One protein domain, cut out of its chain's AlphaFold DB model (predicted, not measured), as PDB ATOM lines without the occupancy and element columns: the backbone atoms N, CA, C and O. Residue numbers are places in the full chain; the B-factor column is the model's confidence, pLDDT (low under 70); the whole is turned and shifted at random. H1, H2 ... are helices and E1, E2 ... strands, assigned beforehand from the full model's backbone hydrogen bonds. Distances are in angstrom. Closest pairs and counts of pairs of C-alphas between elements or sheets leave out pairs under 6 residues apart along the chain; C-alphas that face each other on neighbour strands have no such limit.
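Overview. This is residues 484 to 559 and 584 to 657 of the 670 residues of an uncharacterized protein of Arachis hypogaea (UniProt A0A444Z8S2). What shape does this domain have? H4 and H5 meet near H4's last and H5's first residues as a V, with short H1 between its arms and the small hairpin of E1 and E2 beside its corner; H3 lies off toward one end of the long axis, and H5 runs to the other. How is it made up? The printed part has 150 residues, with five named helices and two named strands in the order H1, E1, E2, H2, H3, H4, H5, and the sheet E1 - E2 is antiparallel. By its named elements it is mostly helix, but under half of the residues are in named elements. It is compact, with a radius of gyration of the C-alphas of 15.5 A, though elongated in outline at 51 by 32 by 31 A.

Along the chain. Where are the strands? E1 is residues 533 to 537, 10.5 A long, beginning at C-alpha 533 at (-40.142, 36.627, -46.222), and E2 is residues 540 to 543, 10.1 A long. Where are the helices? H1 is residues 516 to 523, H2 is 544 to 548, H3 is 591 to 602 and 16.1 A long, and H4 is 615 to 627 and 18.3 A long. H5, residues 634 to 657, is 34.9 A long and ends at C-alpha 657 at (-29.217, 68.898, -39.902).

Arrangement. How do the strands pair? E1 and E2 form an antiparallel hairpin, with N 534 and O 542 at 2.9 A. What is near the hairpin? The closest C-alphas of E1 and H4, Val 535 and Val 626, are 5.6 A apart. How do the helices meet? The hub H1 touches H4, about perpendicular at 90 degrees, closest at C-alphas 520 and 623, 5.9 A; it touches residues 637 to 645 of H5, about perpendicular at 81 degrees, closest at C-alphas 522 and 641, 5.2 A; and it only just touches H2, with 3 pairs of C-alphas within 8 A, closest at 523 and 544, 6.1 A. H4 touches H5 at a steep tilt of 60 degrees, opposite ways, closest at C-alphas 627 and 634, 5.4 A, and H3 is close to H4 but not clearly touching, closest at C-alphas 593 and 618, 7.1 A. In H1 to H5 every O i to N i+4 pair is within hydrogen-bond range.

Size, cuts and confidence. How large is it, and is it cut? The C-alphas farthest apart, those of Pro 586 and Arg 657, are 51.8 A apart; residues 560 to 583 are not printed, and C-alphas 559 and 584 are 22.4 A apart across the cut. Where are the long stretches and low confidence? The link H3 to H4 is long, residues 484 to 515 hold no named element, and pLDDT is under 70 in 58 residues, among them 584 to 614.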
ATOM      1  N   TYR A 484     -21.479  49.417 -37.497       59.50
ATOM      2  CA  TYR A 484     -20.029  49.189 -37.459       59.50
ATOM      3  C   TYR A 484     -19.253  50.126 -36.521       59.50
ATOM      4  O   TYR A 484     -18.088  49.863 -36.230       59.50
ATOM      5  N   THR A 485     -19.857  51.218 -36.041       56.19
ATOM      6  CA  THR A 485     -19.184  52.161 -35.129       56.19
ATOM      7  C   THR A 485     -19.448  51.862 -33.655       56.19
ATOM      8  O   THR A 485     -18.815  52.481 -32.802       56.19
ATOM      9  N   HIS A 486     -20.336  50.910 -33.342       56.69
ATOM     10  CA  HIS A 486     -20.761  50.602 -31.974       56.69
ATOM     11  C   HIS A 486     -20.686  49.099 -31.638       56.69
ATOM     12  O   HIS A 486     -21.576  48.562 -30.984       56.69
ATOM     13  N   LEU A 487     -19.619  48.412 -32.066       51.59
ATOM     14  CA  LEU A 487     -19.335  47.006 -31.730       51.59
ATOM     15  C   LEU A 487     -18.957  46.836 -30.241       51.59
ATOM     16  O   LEU A 487     -17.816  46.541 -29.896       51.59
ATOM     17  N   SER A 488     -19.924  46.994 -29.337       52.09
ATOM     18  CA  SER A 488     -19.859  46.334 -28.034       52.09
ATOM     19  C   SER A 488     -20.292  44.877 -28.208       52.09
ATOM     20  O   SER A 488     -21.271  44.577 -28.891       52.09
ATOM     21  N   SER A 489     -19.581  43.940 -27.575       55.78
ATOM     22  CA  SER A 489     -19.927  42.507 -27.621       55.78
ATOM     23  C   SER A 489     -21.328  42.205 -27.061       55.78
ATOM     24  O   SER A 489     -21.879  41.138 -27.317       55.78
ATOM     25  N   PHE A 490     -21.913  43.151 -26.319       60.41
ATOM     26  CA  PHE A 490     -23.278  43.111 -25.812       60.41
ATOM     27  C   PHE A 490     -23.926  44.485 -26.000       60.41
ATOM     28  O   PHE A 490     -23.367  45.485 -25.548       60.41
ATOM     29  N   MET A 491     -25.095  44.526 -26.634       66.25
ATOM     30  CA  MET A 491     -25.936  45.719 -26.735       66.25
ATOM     31  C   MET A 491     -27.173  45.543 -25.856       66.25
ATOM     32  O   MET A 491     -27.822  44.492 -25.876       66.25
ATOM     33  N   ASN A 492     -27.507  46.554 -25.062       69.81
ATOM     34  CA  ASN A 492     -28.714  46.535 -24.237       69.81
ATOM     35  C   ASN A 492     -29.920  46.992 -25.068       69.81
ATOM     36  O   ASN A 492     -29.826  47.929 -25.851       69.81
ATOM     37  N   GLY A 493     -31.088  46.391 -24.850       68.31
ATOM     38  CA  GLY A 493     -32.353  46.848 -25.421       68.31
ATOM     39  C   GLY A 493     -32.650  48.335 -25.180       68.31
ATOM     40  O   GLY A 493     -33.235  48.990 -26.039       68.31
ATOM     41  N   ALA A 494     -32.179  48.888 -24.056       70.50
ATOM     42  CA  ALA A 494     -32.283  50.316 -23.742       70.50
ATOM     43  C   ALA A 494     -31.418  51.227 -24.641       70.50
ATOM     44  O   ALA A 494     -31.665  52.426 -24.703       70.50
ATOM     45  N   GLU A 495     -30.421  50.675 -25.337       70.00
ATOM     46  CA  GLU A 495     -29.549  51.401 -26.273       70.00
ATOM     47  C   GLU A 495     -30.159  51.486 -27.684       70.00
ATOM     48  O   GLU A 495     -29.563  52.085 -28.577       70.00
ATOM     49  N   MET A 496     -31.352  50.910 -27.897       77.81
ATOM     50  CA  MET A 496     -32.070  50.971 -29.171       77.81
ATOM     51  C   MET A 496     -32.415  52.428 -29.538       77.81
ATOM     52  O   MET A 496     -33.232  53.044 -28.841       77.81
ATOM     53  N   PRO A 497     -31.893  52.979 -30.652       77.06
ATOM     54  CA  PRO A 497     -32.126  54.369 -31.036       77.06
ATOM     55  C   PRO A 497     -33.612  54.740 -31.092       77.06
ATOM     56  O   PRO A 497     -34.435  54.036 -31.679       77.06
ATOM     57  N   GLU A 498     -33.979  55.877 -30.501       75.94
ATOM     58  CA  GLU A 498     -35.363  56.384 -30.506       75.94
ATOM     59  C   GLU A 498     -35.852  56.772 -31.907       75.94
ATOM     60  O   GLU A 498     -37.050  56.782 -32.167       75.94
ATOM     61  N   CYS A 499     -34.932  57.040 -32.837       72.56
ATOM     62  CA  CYS A 499     -35.268  57.417 -34.206       72.56
ATOM     63  C   CYS A 499     -35.878  56.283 -35.041       72.56
ATOM     64  O   CYS A 499     -36.384  56.554 -36.131       72.56
ATOM     65  N   PHE A 500     -35.829  55.038 -34.563       80.88
ATOM     66  CA  PHE A 500     -36.484  53.921 -35.230       80.88
ATOM     67  C   PHE A 500     -37.961  53.851 -34.876       80.88
ATOM     68  O   PHE A 500     -38.344  53.792 -33.705       80.88
ATOM     69  N   ASP A 501     -38.784  53.801 -35.914       82.69
ATOM     70  CA  ASP A 501     -40.213  53.580 -35.782       82.69
ATOM     71  C   ASP A 501     -40.474  52.073 -35.654       82.69
ATOM     72  O   ASP A 501     -40.586  51.349 -36.647       82.69
ATOM     73  N   LEU A 502     -40.441  51.586 -34.410       84.94
ATOM     74  CA  LEU A 502     -40.575  50.171 -34.068       84.94
ATOM     75  C   LEU A 502     -41.935  49.908 -33.426       84.94
ATOM     76  O   LEU A 502     -42.294  50.545 -32.437       84.94
ATOM     77  N   LEU A 503     -42.640  48.902 -33.939       83.25
ATOM     78  CA  LEU A 503     -43.910  48.417 -33.391       83.25
ATOM     79  C   LEU A 503     -43.729  47.703 -32.046       83.25
ATOM     80  O   LEU A 503     -44.674  47.595 -31.268       83.25
ATOM     81  N   PHE A 504     -42.520  47.208 -31.779       84.94
ATOM     82  CA  PHE A 504     -42.172  46.526 -30.544       84.94
ATOM     83  C   PHE A 504     -40.714  46.806 -30.192       84.94
ATOM     84  O   PHE A 504     -39.802  46.496 -30.957       84.94
ATOM     85  N   ARG A 505     -40.497  47.448 -29.041       83.94
ATOM     86  CA  ARG A 505     -39.160  47.798 -28.551       83.94
ATOM     87  C   ARG A 505     -38.685  46.782 -27.514       83.94
ATOM     88  O   ARG A 505     -39.501  46.309 -26.723       83.94
ATOM     89  N   PRO A 506     -37.380  46.461 -27.472       81.06
ATOM     90  CA  PRO A 506     -36.871  45.551 -26.461       81.06
ATOM     91  C   PRO A 506     -37.021  46.141 -25.056       81.06
ATOM     92  O   PRO A 506     -36.737  47.319 -24.835       81.06
ATOM     93  N   SER A 507     -37.427  45.319 -24.090       76.31
ATOM     94  CA  SER A 507     -37.538  45.754 -22.697       76.31
ATOM     95  C   SER A 507     -36.163  46.100 -22.096       76.31
ATOM     96  O   SER A 507     -35.152  45.482 -22.459       76.31
ATOM     97  N   PRO A 508     -36.098  47.033 -21.128       70.62
ATOM     98  CA  PRO A 508     -34.860  47.334 -20.414       70.62
ATOM     99  C   PRO A 508     -34.269  46.077 -19.758       70.62
ATOM    100  O   PRO A 508     -34.951  45.390 -18.999       70.62
ATOM    101  N   GLY A 509     -32.998  45.772 -20.043       66.94
ATOM    102  CA  GLY A 509     -32.292  44.614 -19.478       66.94
ATOM    103  C   GLY A 509     -32.180  43.399 -20.404       66.94
ATOM    104  O   GLY A 509     -31.444  42.466 -20.074       66.94
ATOM    105  N   VAL A 510     -32.824  43.409 -21.577       73.31
ATOM    106  CA  VAL A 510     -32.543  42.417 -22.626       73.31
ATOM    107  C   VAL A 510     -31.180  42.717 -23.241       73.31
ATOM    108  O   VAL A 510     -30.937  43.830 -23.698       73.31
ATOM    109  N   GLN A 511     -30.287  41.729 -23.258       72.06
ATOM    110  CA  GLN A 511     -28.968  41.851 -23.880       72.06
ATOM    111  C   GLN A 511     -28.926  41.101 -25.204       72.06
ATOM    112  O   GLN A 511     -29.164  39.894 -25.239       72.06
ATOM    113  N   PHE A 512     -28.565  41.802 -26.264       74.81
ATOM    114  CA  PHE A 512     -28.334  41.262 -27.595       74.81
ATOM    115  C   PHE A 512     -26.833  41.149 -27.860       74.81
ATOM    116  O   PHE A 512     -26.049  41.951 -27.353       74.81
ATOM    117  N   ILE A 513     -26.426  40.137 -28.616       70.94
ATOM    118  CA  ILE A 513     -25.035  39.901 -29.007       70.94
ATOM    119  C   ILE A 513     -24.885  40.286 -30.483       70.94
ATOM    120  O   ILE A 513     -25.568  39.738 -31.345       70.94
ATOM    121  N   GLY A 514     -23.990  41.228 -30.784       69.56
ATOM    122  CA  GLY A 514     -23.678  41.628 -32.161       69.56
ATOM    123  C   GLY A 514     -24.900  42.091 -32.969       69.56
ATOM    124  O   GLY A 514     -25.554  43.069 -32.615       69.56
ATOM    125  N   MET A 515     -25.199  41.381 -34.061       79.25
ATOM    126  CA  MET A 515     -26.212  41.743 -35.069       79.25
ATOM    127  C   MET A 515     -27.663  41.523 -34.629       79.25
ATOM    128  O   MET A 515     -28.591  42.007 -35.276       79.25
ATOM    129  N   GLU A 516     -27.876  40.824 -33.515       83.81
ATOM    130  CA  GLU A 516     -29.212  40.483 -33.022       83.81
ATOM    131  C   GLU A 516     -30.097  41.720 -32.786       83.81
ATOM    132  O   GLU A 516     -31.297  41.682 -33.056       83.81
ATOM    133  N   LEU A 517     -29.521  42.838 -32.321       84.44
ATOM    134  CA  LEU A 517     -30.281  44.072 -32.095       84.44
ATOM    135  C   LEU A 517     -30.738  44.709 -33.416       84.44
ATOM    136  O   LEU A 517     -31.859  45.212 -33.502       84.44
ATOM    137  N   ALA A 518     -29.895  44.655 -34.452       84.81
ATOM    138  CA  ALA A 518     -30.241  45.150 -35.780       84.81
ATOM    139  C   ALA A 518     -31.375  44.326 -36.394       84.81
ATOM    140  O   ALA A 518     -32.332  44.887 -36.924       84.81
ATOM    141  N   VAL A 519     -31.316  43.004 -36.233       87.69
ATOM    142  CA  VAL A 519     -32.368  42.083 -36.677       87.69
ATOM    143  C   VAL A 519     -33.670  42.312 -35.909       87.69
ATOM    144  O   VAL A 519     -34.729  42.372 -36.529       87.69
ATOM    145  N   ALA A 520     -33.618  42.551 -34.595       88.69
ATOM    146  CA  ALA A 520     -34.800  42.916 -33.812       88.69
ATOM    147  C   ALA A 520     -35.466  44.204 -34.336       88.69
ATOM    148  O   ALA A 520     -36.675  44.229 -34.576       88.69
ATOM    149  N   ALA A 521     -34.681  45.263 -34.570       88.31
ATOM    150  CA  ALA A 521     -35.195  46.504 -35.154       88.31
ATOM    151  C   ALA A 521     -35.744  46.294 -36.569       88.31
ATOM    152  O   ALA A 521     -36.742  46.905 -36.946       88.31
ATOM    153  N   TYR A 522     -35.109  45.420 -37.346       90.38
ATOM    154  CA  TYR A 522     -35.560  45.083 -38.680       90.38
ATOM    155  C   TYR A 522     -36.928  44.405 -38.624       90.38
ATOM    156  O   TYR A 522     -37.872  44.971 -39.168       90.38
ATOM    157  N   ILE A 523     -37.070  43.266 -37.927       88.88
ATOM    158  CA  ILE A 523     -38.322  42.489 -37.784       88.88
ATOM    159  C   ILE A 523     -39.495  43.399 -37.401       88.88
ATOM    160  O   ILE A 523     -40.519  43.424 -38.090       88.88
ATOM    161  N   PHE A 524     -39.321  44.194 -36.344       89.38
ATOM    162  CA  PHE A 524     -40.390  45.000 -35.750       89.38
ATOM    163  C   PHE A 524     -40.483  46.430 -36.295       89.38
ATOM    164  O   PHE A 524     -41.151  47.269 -35.690       89.38
ATOM    165  N   SER A 525     -39.852  46.726 -37.432       88.31
ATOM    166  CA  SER A 525     -39.998  48.023 -38.095       88.31
ATOM    167  C   SER A 525     -41.432  48.246 -38.580       88.31
ATOM    168  O   SER A 525     -42.015  47.397 -39.258       88.31
ATOM    169  N   ALA A 526     -41.982  49.423 -38.282       85.62
ATOM    170  CA  ALA A 526     -43.292  49.858 -38.765       85.62
ATOM    171  C   ALA A 526     -43.275  50.287 -40.244       85.62
ATOM    172  O   ALA A 526     -44.323  50.394 -40.876       85.62
ATOM    173  N   THR A 527     -42.087  50.559 -40.792       85.12
ATOM    174  CA  THR A 527     -41.915  51.219 -42.099       85.12
ATOM    175  C   THR A 527     -41.520  50.267 -43.227       85.12
ATOM    176  O   THR A 527     -41.543  50.660 -44.393       85.12
ATOM    177  N   LEU A 528     -41.143  49.028 -42.895       87.81
ATOM    178  CA  LEU A 528     -40.698  48.021 -43.859       87.81
ATOM    179  C   LEU A 528     -41.861  47.160 -44.383       87.81
ATOM    180  O   LEU A 528     -42.908  47.079 -43.735       87.81
ATOM    181  N   PRO A 529     -41.704  46.506 -45.551       86.75
ATOM    182  CA  PRO A 529     -42.758  45.691 -46.147       86.75
ATOM    183  C   PRO A 529     -43.170  44.520 -45.250       86.75
ATOM    184  O   PRO A 529     -42.338  43.746 -44.783       86.75
ATOM    185  N   LYS A 530     -44.480  44.371 -45.043       84.19
ATOM    186  CA  LYS A 530     -45.073  43.335 -44.186       84.19
ATOM    187  C   LYS A 530     -45.017  41.917 -44.764       84.19
ATOM    188  O   LYS A 530     -44.805  40.965 -44.029       84.19
ATOM    189  N   LYS A 531     -45.174  41.788 -46.084       85.06
ATOM    190  CA  LYS A 531     -45.176  40.498 -46.800       85.06
ATOM    191  C   LYS A 531     -43.775  39.984 -47.142       85.06
ATOM    192  O   LYS A 531     -43.629  39.061 -47.931       85.06
ATOM    193  N   GLU A 532     -42.740  40.630 -46.617       87.81
ATOM    194  CA  GLU A 532     -41.364  40.199 -46.825       87.81
ATOM    195  C   GLU A 532     -41.110  38.888 -46.086       87.81
ATOM    196  O   GLU A 532     -41.421  38.779 -44.899       87.81
ATOM    197  N   MET A 533     -40.546  37.909 -46.789       87.00
ATOM    198  CA  MET A 533     -40.142  36.627 -46.222       87.00
ATOM    199  C   MET A 533     -38.912  36.826 -45.341       87.00
ATOM    200  O   MET A 533     -37.882  37.292 -45.823       87.00
ATOM    201  N   LEU A 534     -39.018  36.484 -44.056       87.00
ATOM    202  CA  LEU A 534     -37.905  36.587 -43.104       87.00
ATOM    203  C   LEU A 534     -37.372  35.221 -42.673       87.00
ATOM    204  O   LEU A 534     -36.215  35.129 -42.257       87.00
ATOM    205  N   VAL A 535     -38.193  34.176 -42.790       83.75
ATOM    206  CA  VAL A 535     -37.800  32.786 -42.559       83.75
ATOM    207  C   VAL A 535     -38.194  31.969 -43.777       83.75
ATOM    208  O   VAL A 535     -39.355  31.993 -44.184       83.75
ATOM    209  N   LEU A 536     -37.216  31.274 -44.352       80.44
ATOM    210  CA  LEU A 536     -37.410  30.306 -45.421       80.44
ATOM    211  C   LEU A 536     -36.810  28.981 -44.948       80.44
ATOM    212  O   LEU A 536     -35.597  28.891 -44.734       80.44
ATOM    213  N   ASP A 537     -37.670  27.993 -44.741       76.00
ATOM    214  CA  ASP A 537     -37.327  26.646 -44.292       76.00
ATOM    215  C   ASP A 537     -38.320  25.646 -44.893       76.00
ATOM    216  O   ASP A 537     -39.484  25.976 -45.131       76.00
ATOM    217  N   ASP A 538     -37.883  24.408 -45.119       61.00
ATOM    218  CA  ASP A 538     -38.689  23.379 -45.792       61.00
ATOM    219  C   ASP A 538     -40.001  23.060 -45.053       61.00
ATOM    220  O   ASP A 538     -40.965  22.574 -45.652       61.00
ATOM    221  N   HIS A 539     -40.054  23.358 -43.752       57.22
ATOM    222  CA  HIS A 539     -41.214  23.130 -42.897       57.22
ATOM    223  C   HIS A 539     -41.917  24.419 -42.453       57.22
ATOM    224  O   HIS A 539     -43.005  24.340 -41.881       57.22
ATOM    225  N   CYS A 540     -41.315  25.591 -42.674       61.16
ATOM    226  CA  CYS A 540     -41.770  26.845 -42.081       61.16
ATOM    227  C   CYS A 540     -41.368  28.061 -42.929       61.16
ATOM    228  O   CYS A 540     -40.194  28.412 -43.041       61.16
ATOM    229  N   ASN A 541     -42.369  28.736 -43.492       74.25
ATOM    230  CA  ASN A 541     -42.192  29.923 -44.318       74.25
ATOM    231  C   ASN A 541     -42.905  31.092 -43.651       74.25
ATOM    232  O   ASN A 541     -44.131  31.159 -43.688       74.25
ATOM    233  N   GLU A 542     -42.144  32.020 -43.073       77.81
ATOM    234  CA  GLU A 542     -42.717  33.121 -42.301       77.81
ATOM    235  C   GLU A 542     -42.428  34.480 -42.918       77.81
ATOM    236  O   GLU A 542     -41.292  34.832 -43.272       77.81
ATOM    237  N   THR A 543     -43.484  35.287 -42.975       84.44
ATOM    238  CA  THR A 543     -43.398  36.689 -43.360       84.44
ATOM    239  C   THR A 543     -43.116  37.570 -42.144       84.44
ATOM    240  O   THR A 543     -43.309  37.183 -40.986       84.44
ATOM    241  N   ARG A 544     -42.695  38.813 -42.393       87.44
ATOM    242  CA  ARG A 544     -42.567  39.836 -41.351       87.44
ATOM    243  C   ARG A 544     -43.876  40.030 -40.585       87.44
ATOM    244  O   ARG A 544     -43.832  40.187 -39.369       87.44
ATOM    245  N   GLU A 545     -45.019  40.021 -41.267       82.19
ATOM    246  CA  GLU A 545     -46.338  40.140 -40.636       82.19
ATOM    247  C   GLU A 545     -46.614  38.988 -39.670       82.19
ATOM    248  O   GLU A 545     -47.011  39.243 -38.529       82.19
ATOM    249  N   SER A 546     -46.292  37.756 -40.072       79.19
ATOM    250  CA  SER A 546     -46.402  36.578 -39.211       79.19
ATOM    251  C   SER A 546     -45.558  36.730 -37.944       79.19
ATOM    252  O   SER A 546     -46.063  36.572 -36.834       79.19
ATOM    253  N   LEU A 547     -44.293  37.148 -38.067       79.38
ATOM    254  CA  LEU A 547     -43.419  37.368 -36.905       79.38
ATOM    255  C   LEU A 547     -43.862  38.553 -36.029       79.38
ATOM    256  O   LEU A 547     -43.632  38.556 -34.818       79.38
ATOM    257  N   GLN A 548     -44.543  39.551 -36.598       79.69
ATOM    258  CA  GLN A 548     -45.127  40.666 -35.846       79.69
ATOM    259  C   GLN A 548     -46.367  40.265 -35.024       79.69
ATOM    260  O   GLN A 548     -46.804  41.043 -34.173       79.69
ATOM    261  N   THR A 549     -46.897  39.047 -35.175       75.12
ATOM    262  CA  THR A 549     -47.895  38.502 -34.235       75.12
ATOM    263  C   THR A 549     -47.308  38.244 -32.842       75.12
ATOM    264  O   THR A 549     -48.043  38.224 -31.857       75.12
ATOM    265  N   LEU A 550     -45.976  38.143 -32.719       75.25
ATOM    266  CA  LEU A 550     -45.292  37.984 -31.432       75.25
ATOM    267  C   LEU A 550     -45.325  39.252 -30.565       75.25
ATOM    268  O   LEU A 550     -45.016  39.181 -29.373       75.25
ATOM    269  N   ILE A 551     -45.727  40.400 -31.120       78.75
ATOM    270  CA  ILE A 551     -45.908  41.645 -30.366       78.75
ATOM    271  C   ILE A 551     -47.001  41.438 -29.297       78.75
ATOM    272  O   ILE A 551     -48.072  40.915 -29.614       78.75
ATOM    273  N   PRO A 552     -46.777  41.851 -28.034       69.19
ATOM    274  CA  PRO A 552     -47.768  41.707 -26.970       69.19
ATOM    275  C   PRO A 552     -49.153  42.242 -27.362       69.19
ATOM    276  O   PRO A 552     -49.283  43.372 -27.835       69.19
ATOM    277  N   GLY A 553     -50.196  41.434 -27.152       61.00
ATOM    278  CA  GLY A 553     -51.590  41.821 -27.399       61.00
ATOM    279  C   GLY A 553     -52.054  41.785 -28.863       61.00
ATOM    280  O   GLY A 553     -53.191  42.175 -29.129       61.00
ATOM    281  N   ARG A 554     -51.226  41.327 -29.814       60.91
ATOM    282  CA  ARG A 554     -51.667  41.051 -31.193       60.91
ATOM    283  C   ARG A 554     -52.374  39.695 -31.271       60.91
ATOM    284  O   ARG A 554     -51.948  38.729 -30.651       60.91
ATOM    285  N   ILE A 555     -53.453  39.643 -32.049       50.41
ATOM    286  CA  ILE A 555     -54.172  38.409 -32.388       50.41
ATOM    287  C   ILE A 555     -53.436  37.748 -33.561       50.41
ATOM    288  O   ILE A 555     -52.995  38.452 -34.472       50.41
ATOM    289  N   VAL A 556     -53.295  36.419 -33.532       47.75
ATOM    290  CA  VAL A 556     -52.780  35.636 -34.667       47.75
ATOM    291  C   VAL A 556     -53.744  35.811 -35.840       47.75
ATOM    292  O   VAL A 556     -54.933  35.524 -35.708       47.75
ATOM    293  N   VAL A 557     -53.246  36.340 -36.956       42.50
ATOM    294  CA  VAL A 557     -54.015  36.435 -38.199       42.50
ATOM    295  C   VAL A 557     -53.853  35.095 -38.901       42.50
ATOM    296  O   VAL A 557     -52.749  34.755 -39.310       42.50
ATOM    297  N   ASP A 558     -54.931  34.317 -38.951       37.75
ATOM    298  CA  ASP A 558     -55.012  33.115 -39.777       37.75
ATOM    299  C   ASP A 558     -55.447  33.569 -41.175       37.75
ATOM    300  O   ASP A 558     -56.578  34.037 -41.360       37.75
ATOM    301  N   ASP A 559     -54.527  33.529 -42.135       37.22
ATOM    302  CA  ASP A 559     -54.823  33.783 -43.544       37.22
ATOM    303  C   ASP A 559     -55.512  32.533 -44.111       37.22
ATOM    304  O   ASP A 559     -54.859  31.743 -44.774       37.22
ATOM    305  N   GLN A 584     -51.388  26.970 -21.884       56.19
ATOM    306  CA  GLN A 584     -51.819  28.357 -22.018       56.19
ATOM    307  C   GLN A 584     -52.999  28.624 -21.073       56.19
ATOM    308  O   GLN A 584     -53.935  27.829 -20.972       56.19
ATOM    309  N   ALA A 585     -52.983  29.764 -20.379       56.81
ATOM    310  CA  ALA A 585     -54.136  30.170 -19.584       56.81
ATOM    311  C   ALA A 585     -55.362  30.368 -20.506       56.81
ATOM    312  O   ALA A 585     -55.205  30.992 -21.555       56.81
ATOM    313  N   PRO A 586     -56.583  29.953 -20.114       50.00
ATOM    314  CA  PRO A 586     -57.774  29.996 -20.981       50.00
ATOM    315  C   PRO A 586     -58.109  31.368 -21.591       50.00
ATOM    316  O   PRO A 586     -58.817  31.443 -22.588       50.00
ATOM    317  N   ASN A 587     -57.592  32.450 -21.000       60.91
ATOM    318  CA  ASN A 587     -57.847  33.834 -21.407       60.91
ATOM    319  C   ASN A 587     -56.591  34.541 -21.957       60.91
ATOM    320  O   ASN A 587     -56.583  35.763 -22.094       60.91
ATOM    321  N   SER A 588     -55.499  33.809 -22.181       56.59
ATOM    322  CA  SER A 588     -54.262  34.366 -22.731       56.59
ATOM    323  C   SER A 588     -54.399  34.535 -24.248       56.59
ATOM    324  O   SER A 588     -54.967  33.678 -24.916       56.59
ATOM    325  N   VAL A 589     -53.857  35.624 -24.798       58.16
ATOM    326  CA  VAL A 589     -53.778  35.895 -26.250       58.16
ATOM    327  C   VAL A 589     -52.411  35.502 -26.822       58.16
ATOM    328  O   VAL A 589     -51.968  36.023 -27.839       58.16
ATOM    329  N   ASP A 590     -51.722  34.579 -26.153       60.34
ATOM    330  CA  ASP A 590     -50.309  34.278 -26.400       60.34
ATOM    331  C   ASP A 590     -50.126  32.995 -27.211       60.34
ATOM    332  O   ASP A 590     -49.048  32.402 -27.199       60.34
ATOM    333  N   CYS A 591     -51.172  32.558 -27.917       58.75
ATOM    334  CA  CYS A 591     -51.173  31.314 -28.683       58.75
ATOM    335  C   CYS A 591     -50.023  31.253 -29.694       58.75
ATOM    336  O   CYS A 591     -49.406  30.203 -29.825       58.75
ATOM    337  N   GLY A 592     -49.645  32.377 -30.315       55.53
ATOM    338  CA  GLY A 592     -48.507  32.441 -31.242       55.53
ATOM    339  C   GLY A 592     -47.158  32.058 -30.616       55.53
ATOM    340  O   GLY A 592     -46.280  31.560 -31.309       55.53
ATOM    341  N   ILE A 593     -46.991  32.213 -29.300       59.47
ATOM    342  CA  ILE A 593     -45.761  31.821 -28.591       59.47
ATOM    343  C   ILE A 593     -45.769  30.334 -28.287       59.47
ATOM    344  O   ILE A 593     -44.736  29.690 -28.416       59.47
ATOM    345  N   TRP A 594     -46.929  29.789 -27.929       57.41
ATOM    346  CA  TRP A 594     -47.097  28.357 -27.711       57.41
ATOM    347  C   TRP A 594     -46.974  27.571 -29.018       57.41
ATOM    348  O   TRP A 594     -46.330  26.529 -29.030       57.41
ATOM    349  N   VAL A 595     -47.500  28.105 -30.127       56.19
ATOM    350  CA  VAL A 595     -47.328  27.543 -31.477       56.19
ATOM    351  C   VAL A 595     -45.868  27.623 -31.907       56.19
ATOM    352  O   VAL A 595     -45.302  26.608 -32.286       56.19
ATOM    353  N   ALA A 596     -45.207  28.772 -31.757       55.34
ATOM    354  CA  ALA A 596     -43.782  28.884 -32.062       55.34
ATOM    355  C   ALA A 596     -42.912  27.984 -31.159       55.34
ATOM    356  O   ALA A 596     -41.926  27.418 -31.619       55.34
ATOM    357  N   GLN A 597     -43.289  27.785 -29.893       58.31
ATOM    358  CA  GLN A 597     -42.625  26.847 -28.984       58.31
ATOM    359  C   GLN A 597     -42.862  25.386 -29.387       58.31
ATOM    360  O   GLN A 597     -41.946  24.572 -29.307       58.31
ATOM    361  N   TRP A 598     -44.067  25.060 -29.852       54.34
ATOM    362  CA  TRP A 598     -44.384  23.754 -30.416       54.34
ATOM    363  C   TRP A 598     -43.600  23.497 -31.711       54.34
ATOM    364  O   TRP A 598     -43.001  22.438 -31.839       54.34
ATOM    365  N   MET A 599     -43.490  24.490 -32.600       51.94
ATOM    366  CA  MET A 599     -42.681  24.418 -33.828       51.94
ATOM    367  C   MET A 599     -41.184  24.230 -33.528       51.94
ATOM    368  O   MET A 599     -40.488  23.510 -34.241       51.94
ATOM    369  N   ILE A 600     -40.697  24.820 -32.431       55.06
ATOM    370  CA  ILE A 600     -39.345  24.612 -31.882       55.06
ATOM    371  C   ILE A 600     -39.160  23.185 -31.341       55.06
ATOM    372  O   ILE A 600     -38.075  22.618 -31.472       55.06
ATOM    373  N   GLN A 601     -40.193  22.596 -30.730       50.31
ATOM    374  CA  GLN A 601     -40.145  21.235 -30.186       50.31
ATOM    375  C   GLN A 601     -40.288  20.146 -31.252       50.31
ATOM    376  O   GLN A 601     -39.646  19.103 -31.136       50.31
ATOM    377  N   SER A 602     -41.113  20.358 -32.280       46.44
ATOM    378  CA  SER A 602     -41.361  19.356 -33.321       46.44
ATOM    379  C   SER A 602     -40.138  19.127 -34.203       46.44
ATOM    380  O   SER A 602     -39.943  18.014 -34.689       46.44
ATOM    381  N   HIS A 603     -39.262  20.128 -34.338       46.78
ATOM    382  CA  HIS A 603     -37.998  20.003 -35.052       46.78
ATOM    383  C   HIS A 603     -36.903  20.830 -34.365       46.78
ATOM    384  O   HIS A 603     -36.997  22.040 -34.357       46.78
ATOM    385  N   VAL A 604     -35.829  20.179 -33.884       45.44
ATOM    386  CA  VAL A 604     -34.410  20.636 -33.913       45.44
ATOM    387  C   VAL A 604     -33.927  21.746 -32.936       45.44
ATOM    388  O   VAL A 604     -32.724  22.024 -32.898       45.44
ATOM    389  N   TRP A 605     -34.762  22.393 -32.114       44.91
ATOM    390  CA  TRP A 605     -34.336  23.620 -31.409       44.91
ATOM    391  C   TRP A 605     -34.218  23.422 -29.893       44.91
ATOM    392  O   TRP A 605     -34.923  22.626 -29.287       44.91
ATOM    393  N   ARG A 606     -33.249  24.113 -29.275       45.94
ATOM    394  CA  ARG A 606     -32.888  23.948 -27.853       45.94
ATOM    395  C   ARG A 606     -34.076  24.161 -26.913       45.94
ATOM    396  O   ARG A 606     -34.915  25.019 -27.171       45.94
ATOM    397  N   ASP A 607     -34.024  23.485 -25.764       44.91
ATOM    398  CA  ASP A 607     -34.969  23.621 -24.652       44.91
ATOM    399  C   ASP A 607     -35.103  25.075 -24.177       44.91
ATOM    400  O   ASP A 607     -34.343  25.574 -23.336       44.91
ATOM    401  N   TYR A 608     -36.123  25.760 -24.680       50.16
ATOM    402  CA  TYR A 608     -36.653  26.949 -24.042       50.16
ATOM    403  C   TYR A 608     -37.473  26.502 -22.833       50.16
ATOM    404  O   TYR A 608     -38.682  26.308 -22.920       50.16
ATOM    405  N   ASN A 609     -36.818  26.354 -21.679       48.47
ATOM    406  CA  ASN A 609     -37.496  26.227 -20.386       48.47
ATOM    407  C   ASN A 609     -38.151  27.570 -20.002       48.47
ATOM    408  O   ASN A 609     -37.732  28.258 -19.068       48.47
ATOM    409  N   LEU A 610     -39.158  27.982 -20.773       51.47
ATOM    410  CA  LEU A 610     -39.922  29.205 -20.576       51.47
ATOM    411  C   LEU A 610     -41.009  28.948 -19.537       51.47
ATOM    412  O   LEU A 610     -42.122  28.549 -19.854       51.47
ATOM    413  N   GLN A 611     -40.687  29.201 -18.269       44.88
ATOM    414  CA  GLN A 611     -41.702  29.233 -17.209       44.88
ATOM    415  C   GLN A 611     -42.566  30.505 -17.267       44.88
ATOM    416  O   GLN A 611     -43.617  30.557 -16.634       44.88
ATOM    417  N   VAL A 612     -42.129  31.542 -17.997       54.59
ATOM    418  CA  VAL A 612     -42.819  32.836 -18.089       54.59
ATOM    419  C   VAL A 612     -42.708  33.393 -19.504       54.59
ATOM    420  O   VAL A 612     -41.605  33.607 -20.003       54.59
ATOM    421  N   VAL A 613     -43.858  33.686 -20.110       61.25
ATOM    422  CA  VAL A 613     -43.974  34.417 -21.373       61.25
ATOM    423  C   VAL A 613     -43.999  35.918 -21.077       61.25
ATOM    424  O   VAL A 613     -44.917  36.413 -20.428       61.25
ATOM    425  N   ASN A 614     -42.989  36.654 -21.534       69.06
ATOM    426  CA  ASN A 614     -42.908  38.109 -21.406       69.06
ATOM    427  C   ASN A 614     -42.350  38.754 -22.688       69.06
ATOM    428  O   ASN A 614     -41.983  38.077 -23.649       69.06
ATOM    429  N   ASP A 615     -42.296  40.081 -22.716       72.75
ATOM    430  CA  ASP A 615     -41.825  40.849 -23.872       72.75
ATOM    431  C   ASP A 615     -40.398  40.464 -24.297       72.75
ATOM    432  O   ASP A 615     -40.097  40.342 -25.486       72.75
ATOM    433  N   ALA A 616     -39.520  40.188 -23.331       70.94
ATOM    434  CA  ALA A 616     -38.160  39.755 -23.618       70.94
ATOM    435  C   ALA A 616     -38.129  38.389 -24.316       70.94
ATOM    436  O   ALA A 616     -37.360  38.210 -25.259       70.94
ATOM    437  N   THR A 617     -38.965  37.440 -23.888       70.94
ATOM    438  CA  THR A 617     -39.009  36.095 -24.479       70.94
ATOM    439  C   THR A 617     -39.638  36.115 -25.871       70.94
ATOM    440  O   THR A 617     -39.147  35.422 -26.752       70.94
ATOM    441  N   ARG A 618     -40.643  36.972 -26.108       76.00
ATOM    442  CA  ARG A 618     -41.254  37.215 -27.434       76.00
ATOM    443  C   ARG A 618     -40.257  37.741 -28.457       76.00
ATOM    444  O   ARG A 618     -40.123  37.199 -29.548       76.00
ATOM    445  N   MET A 619     -39.554  38.806 -28.079       82.44
ATOM    446  CA  MET A 619     -38.547  39.446 -28.920       82.44
ATOM    447  C   MET A 619     -37.406  38.475 -29.227       82.44
ATOM    448  O   MET A 619     -36.951  38.381 -30.362       82.44
ATOM    449  N   ARG A 620     -36.964  37.734 -28.205       80.19
ATOM    450  CA  ARG A 620     -35.896  36.745 -28.334       80.19
ATOM    451  C   ARG A 620     -36.281  35.634 -29.306       80.19
ATOM    452  O   ARG A 620     -35.531  35.376 -30.234       80.19
ATOM    453  N   LEU A 621     -37.478  35.081 -29.144       76.62
ATOM    454  CA  LEU A 621     -38.035  34.061 -30.021       76.62
ATOM    455  C   LEU A 621     -38.059  34.508 -31.491       76.62
ATOM    456  O   LEU A 621     -37.575  33.781 -32.346       76.62
ATOM    457  N   ALA A 622     -38.534  35.724 -31.781       83.25
ATOM    458  CA  ALA A 622     -38.553  36.258 -33.146       83.25
ATOM    459  C   ALA A 622     -37.146  36.371 -33.760       83.25
ATOM    460  O   ALA A 622     -36.928  35.996 -34.911       83.25
ATOM    461  N   VAL A 623     -36.183  36.880 -32.985       84.06
ATOM    462  CA  VAL A 623     -34.787  37.009 -33.428       84.06
ATOM    463  C   VAL A 623     -34.163  35.637 -33.656       84.06
ATOM    464  O   VAL A 623     -33.509  35.435 -34.675       84.06
ATOM    465  N   ASP A 624     -34.390  34.690 -32.750       81.38
ATOM    466  CA  ASP A 624     -33.835  33.342 -32.852       81.38
ATOM    467  C   ASP A 624     -34.460  32.561 -34.014       81.38
ATOM    468  O   ASP A 624     -33.756  31.779 -34.655       81.38
ATOM    469  N   LEU A 625     -35.735  32.816 -34.338       79.62
ATOM    470  CA  LEU A 625     -36.386  32.269 -35.528       79.62
ATOM    471  C   LEU A 625     -35.684  32.734 -36.810       79.62
ATOM    472  O   LEU A 625     -35.266  31.924 -37.628       79.62
ATOM    473  N   VAL A 626     -35.461  34.040 -36.952       84.56
ATOM    474  CA  VAL A 626     -34.807  34.602 -38.145       84.56
ATOM    475  C   VAL A 626     -33.325  34.225 -38.228       84.56
ATOM    476  O   VAL A 626     -32.816  33.931 -39.307       84.56
ATOM    477  N   MET A 627     -32.616  34.211 -37.102       82.31
ATOM    478  CA  MET A 627     -31.169  33.963 -37.054       82.31
ATOM    479  C   MET A 627     -30.798  32.479 -36.965       82.31
ATOM    480  O   MET A 627     -29.613  32.126 -37.010       82.31
ATOM    481  N   GLY A 628     -31.787  31.603 -36.794       79.44
ATOM    482  CA  GLY A 628     -31.564  30.185 -36.564       79.44
ATOM    483  C   GLY A 628     -30.953  29.477 -37.774       79.44
ATOM    484  O   GLY A 628     -31.027  29.928 -38.912       79.44
ATOM    485  N   ARG A 629     -30.299  28.335 -37.523       76.38
ATOM    486  CA  ARG A 629     -29.503  27.647 -38.553       76.38
ATOM    487  C   ARG A 629     -30.320  27.011 -39.686       76.38
ATOM    488  O   ARG A 629     -29.738  26.768 -40.740       76.38
ATOM    489  N   HIS A 630     -31.591  26.739 -39.422       71.12
ATOM    490  CA  HIS A 630     -32.587  26.204 -40.347       71.12
ATOM    491  C   HIS A 630     -32.950  27.239 -41.426       71.12
ATOM    492  O   HIS A 630     -33.047  26.898 -42.592       71.12
ATOM    493  N   ASN A 631     -33.019  28.525 -41.061       81.06
ATOM    494  CA  ASN A 631     -33.354  29.584 -41.999       81.06
ATOM    495  C   ASN A 631     -32.238  29.758 -43.041       81.06
ATOM    496  O   ASN A 631     -31.139  30.244 -42.726       81.06
ATOM    497  N   VAL A 632     -32.520  29.369 -44.287       83.75
ATOM    498  CA  VAL A 632     -31.536  29.402 -45.381       83.75
ATOM    499  C   VAL A 632     -31.175  30.835 -45.769       83.75
ATOM    500  O   VAL A 632     -30.021  31.110 -46.095       83.75
ATOM    501  N   ILE A 633     -32.120  31.772 -45.618       86.19
ATOM    502  CA  ILE A 633     -31.933  33.197 -45.926       86.19
ATOM    503  C   ILE A 633     -31.393  34.017 -44.746       86.19
ATOM    504  O   ILE A 633     -31.288  35.240 -44.839       86.19
ATOM    505  N   ARG A 634     -31.004  33.383 -43.625       86.38
ATOM    506  CA  ARG A 634     -30.596  34.111 -42.405       86.38
ATOM    507  C   ARG A 634     -29.476  35.125 -42.632       86.38
ATOM    508  O   ARG A 634     -29.472  36.169 -41.986       86.38
ATOM    509  N   ASN A 635     -28.510  34.812 -43.503       87.62
ATOM    510  CA  ASN A 635     -27.341  35.660 -43.748       87.62
ATOM    511  C   ASN A 635     -27.729  36.893 -44.576       87.62
ATOM    512  O   ASN A 635     -27.251  37.990 -44.297       87.62
ATOM    513  N   ASP A 636     -28.635  36.722 -45.537       89.56
ATOM    514  CA  ASP A 636     -29.128  37.813 -46.373       89.56
ATOM    515  C   ASP A 636     -29.998  38.755 -45.541       89.56
ATOM    516  O   ASP A 636     -29.755  39.961 -45.509       89.56
ATOM    517  N   ILE A 637     -30.930  38.204 -44.755       89.38
ATOM    518  CA  ILE A 637     -31.785  38.984 -43.847       89.38
ATOM    519  C   ILE A 637     -30.959  39.718 -42.788       89.38
ATOM    520  O   ILE A 637     -31.216  40.882 -42.485       89.38
ATOM    521  N   SER A 638     -29.932  39.061 -42.256       87.44
ATOM    522  CA  SER A 638     -28.953  39.668 -41.358       87.44
ATOM    523  C   SER A 638     -28.277  40.896 -41.966       87.44
ATOM    524  O   SER A 638     -28.229  41.958 -41.341       87.44
ATOM    525  N   GLN A 639     -27.781  40.771 -43.199       85.25
ATOM    526  CA  GLN A 639     -27.113  41.870 -43.887       85.25
ATOM    527  C   GLN A 639     -28.097  42.999 -44.217       85.25
ATOM    528  O   GLN A 639     -27.810  44.167 -43.953       85.25
ATOM    529  N   MET A 640     -29.298  42.660 -44.692       87.94
ATOM    530  CA  MET A 640     -30.373  43.625 -44.945       87.94
ATOM    531  C   MET A 640     -30.782  44.381 -43.675       87.94
ATOM    532  O   MET A 640     -31.063  45.581 -43.734       87.94
ATOM    533  N   ALA A 641     -30.779  43.716 -42.517       88.94
ATOM    534  CA  ALA A 641     -31.051  44.345 -41.229       88.94
ATOM    535  C   ALA A 641     -29.991  45.395 -40.866       88.94
ATOM    536  O   ALA A 641     -30.343  46.502 -40.449       88.94
ATOM    537  N   VAL A 642     -28.709  45.087 -41.079       85.75
ATOM    538  CA  VAL A 642     -27.594  46.025 -40.860       85.75
ATOM    539  C   VAL A 642     -27.667  47.213 -41.820       85.75
ATOM    540  O   VAL A 642     -27.567  48.366 -41.393       85.75
ATOM    541  N   ASP A 643     -27.909  46.964 -43.104       85.50
ATOM    542  CA  ASP A 643     -27.992  48.022 -44.113       85.50
ATOM    543  C   ASP A 643     -29.191  48.950 -43.856       85.50
ATOM    544  O   ASP A 643     -29.098  50.179 -43.976       85.50
ATOM    545  N   SER A 644     -30.323  48.370 -43.446       86.44
ATOM    546  CA  SER A 644     -31.519  49.108 -43.040       86.44
ATOM    547  C   SER A 644     -31.250  49.974 -41.810       86.44
ATOM    548  O   SER A 644     -31.585  51.164 -41.807       86.44
ATOM    549  N   TRP A 645     -30.581  49.418 -40.796       86.25
ATOM    550  CA  TRP A 645     -30.169  50.148 -39.600       86.25
ATOM    551  C   TRP A 645     -29.337  51.382 -39.955       86.25
ATOM    552  O   TRP A 645     -29.685  52.511 -39.593       86.25
ATOM    553  N   ASP A 646     -28.278  51.193 -40.740       83.62
ATOM    554  CA  ASP A 646     -27.394  52.275 -41.167       83.62
ATOM    555  C   ASP A 646     -28.139  53.339 -41.983       83.62
ATOM    556  O   ASP A 646     -27.914  54.544 -41.806       83.62
ATOM    557  N   LYS A 647     -29.068  52.926 -42.851       83.88
ATOM    558  CA  LYS A 647     -29.912  53.837 -43.630       83.88
ATOM    559  C   LYS A 647     -30.826  54.676 -42.735       83.88
ATOM    560  O   LYS A 647     -30.912  55.892 -42.943       83.88
ATOM    561  N   MET A 648     -31.481  54.065 -41.746       81.19
ATOM    562  CA  MET A 648     -32.383  54.746 -40.807       81.19
ATOM    563  C   MET A 648     -31.636  55.749 -39.916       81.19
ATOM    564  O   MET A 648     -32.099  56.871 -39.695       81.19
ATOM    565  N   VAL A 649     -30.434  55.404 -39.459       79.75
ATOM    566  CA  VAL A 649     -29.618  56.320 -38.653       79.75
ATOM    567  C   VAL A 649     -29.121  57.497 -39.493       79.75
ATOM    568  O   VAL A 649     -29.226  58.656 -39.081       79.75
ATOM    569  N   ARG A 650     -28.625  57.237 -40.709       78.69
ATOM    570  CA  ARG A 650     -28.149  58.299 -41.614       78.69
ATOM    571  C   ARG A 650     -29.274  59.247 -42.032       78.69
ATOM    572  O   ARG A 650     -29.027  60.448 -42.163       78.69
ATOM    573  N   SER A 651     -30.491  58.745 -42.249       77.31
ATOM    574  CA  SER A 651     -31.646  59.584 -42.592       77.31
ATOM    575  C   SER A 651     -32.078  60.469 -41.419       77.31
ATOM    576  O   SER A 651     -32.351  61.653 -41.628       77.31
ATOM    577  N   SER A 652     -32.032  59.949 -40.188       72.69
ATOM    578  CA  SER A 652     -32.286  60.723 -38.969       72.69
ATOM    579  C   SER A 652     -31.295  61.883 -38.811       72.69
ATOM    580  O   SER A 652     -31.710  63.034 -38.672       72.69
ATOM    581  N   VAL A 653     -29.988  61.629 -38.970       71.25
ATOM    582  CA  VAL A 653     -28.949  62.678 -38.892       71.25
ATOM    583  C   VAL A 653     -29.144  63.762 -39.961       71.25
ATOM    584  O   VAL A 653     -28.987  64.953 -39.675       71.25
ATOM    585  N   LYS A 654     -29.522  63.384 -41.192       67.31
ATOM    586  CA  LYS A 654     -29.837  64.345 -42.267       67.31
ATOM    587  C   LYS A 654     -31.061  65.205 -41.931       67.31
ATOM    588  O   LYS A 654     -31.030  66.410 -42.165       67.31
ATOM    589  N   LYS A 655     -32.113  64.610 -41.356       65.88
ATOM    590  CA  LYS A 655     -33.331  65.327 -40.947       65.88
ATOM    591  C   LYS A 655     -33.032  66.357 -39.855       65.88
ATOM    592  O   LYS A 655     -33.480  67.495 -39.968       65.88
ATOM    593  N   THR A 656     -32.214  65.998 -38.864       61.97
ATOM    594  CA  THR A 656     -31.794  66.918 -37.795       61.97
ATOM    595  C   THR A 656     -30.977  68.087 -38.346       61.97
ATOM    596  O   THR A 656     -31.281  69.231 -38.021       61.97
ATOM    597  N   ARG A 657     -30.016  67.836 -39.252       59.25
ATOM    598  CA  ARG A 657     -29.217  68.898 -39.902       59.25
ATOM    599  C   ARG A 657     -30.063  69.861 -40.737       59.25
ATOM    600  O   ARG A 657     -29.857  71.067 -40.666       59.25
TER     601      ARG A 657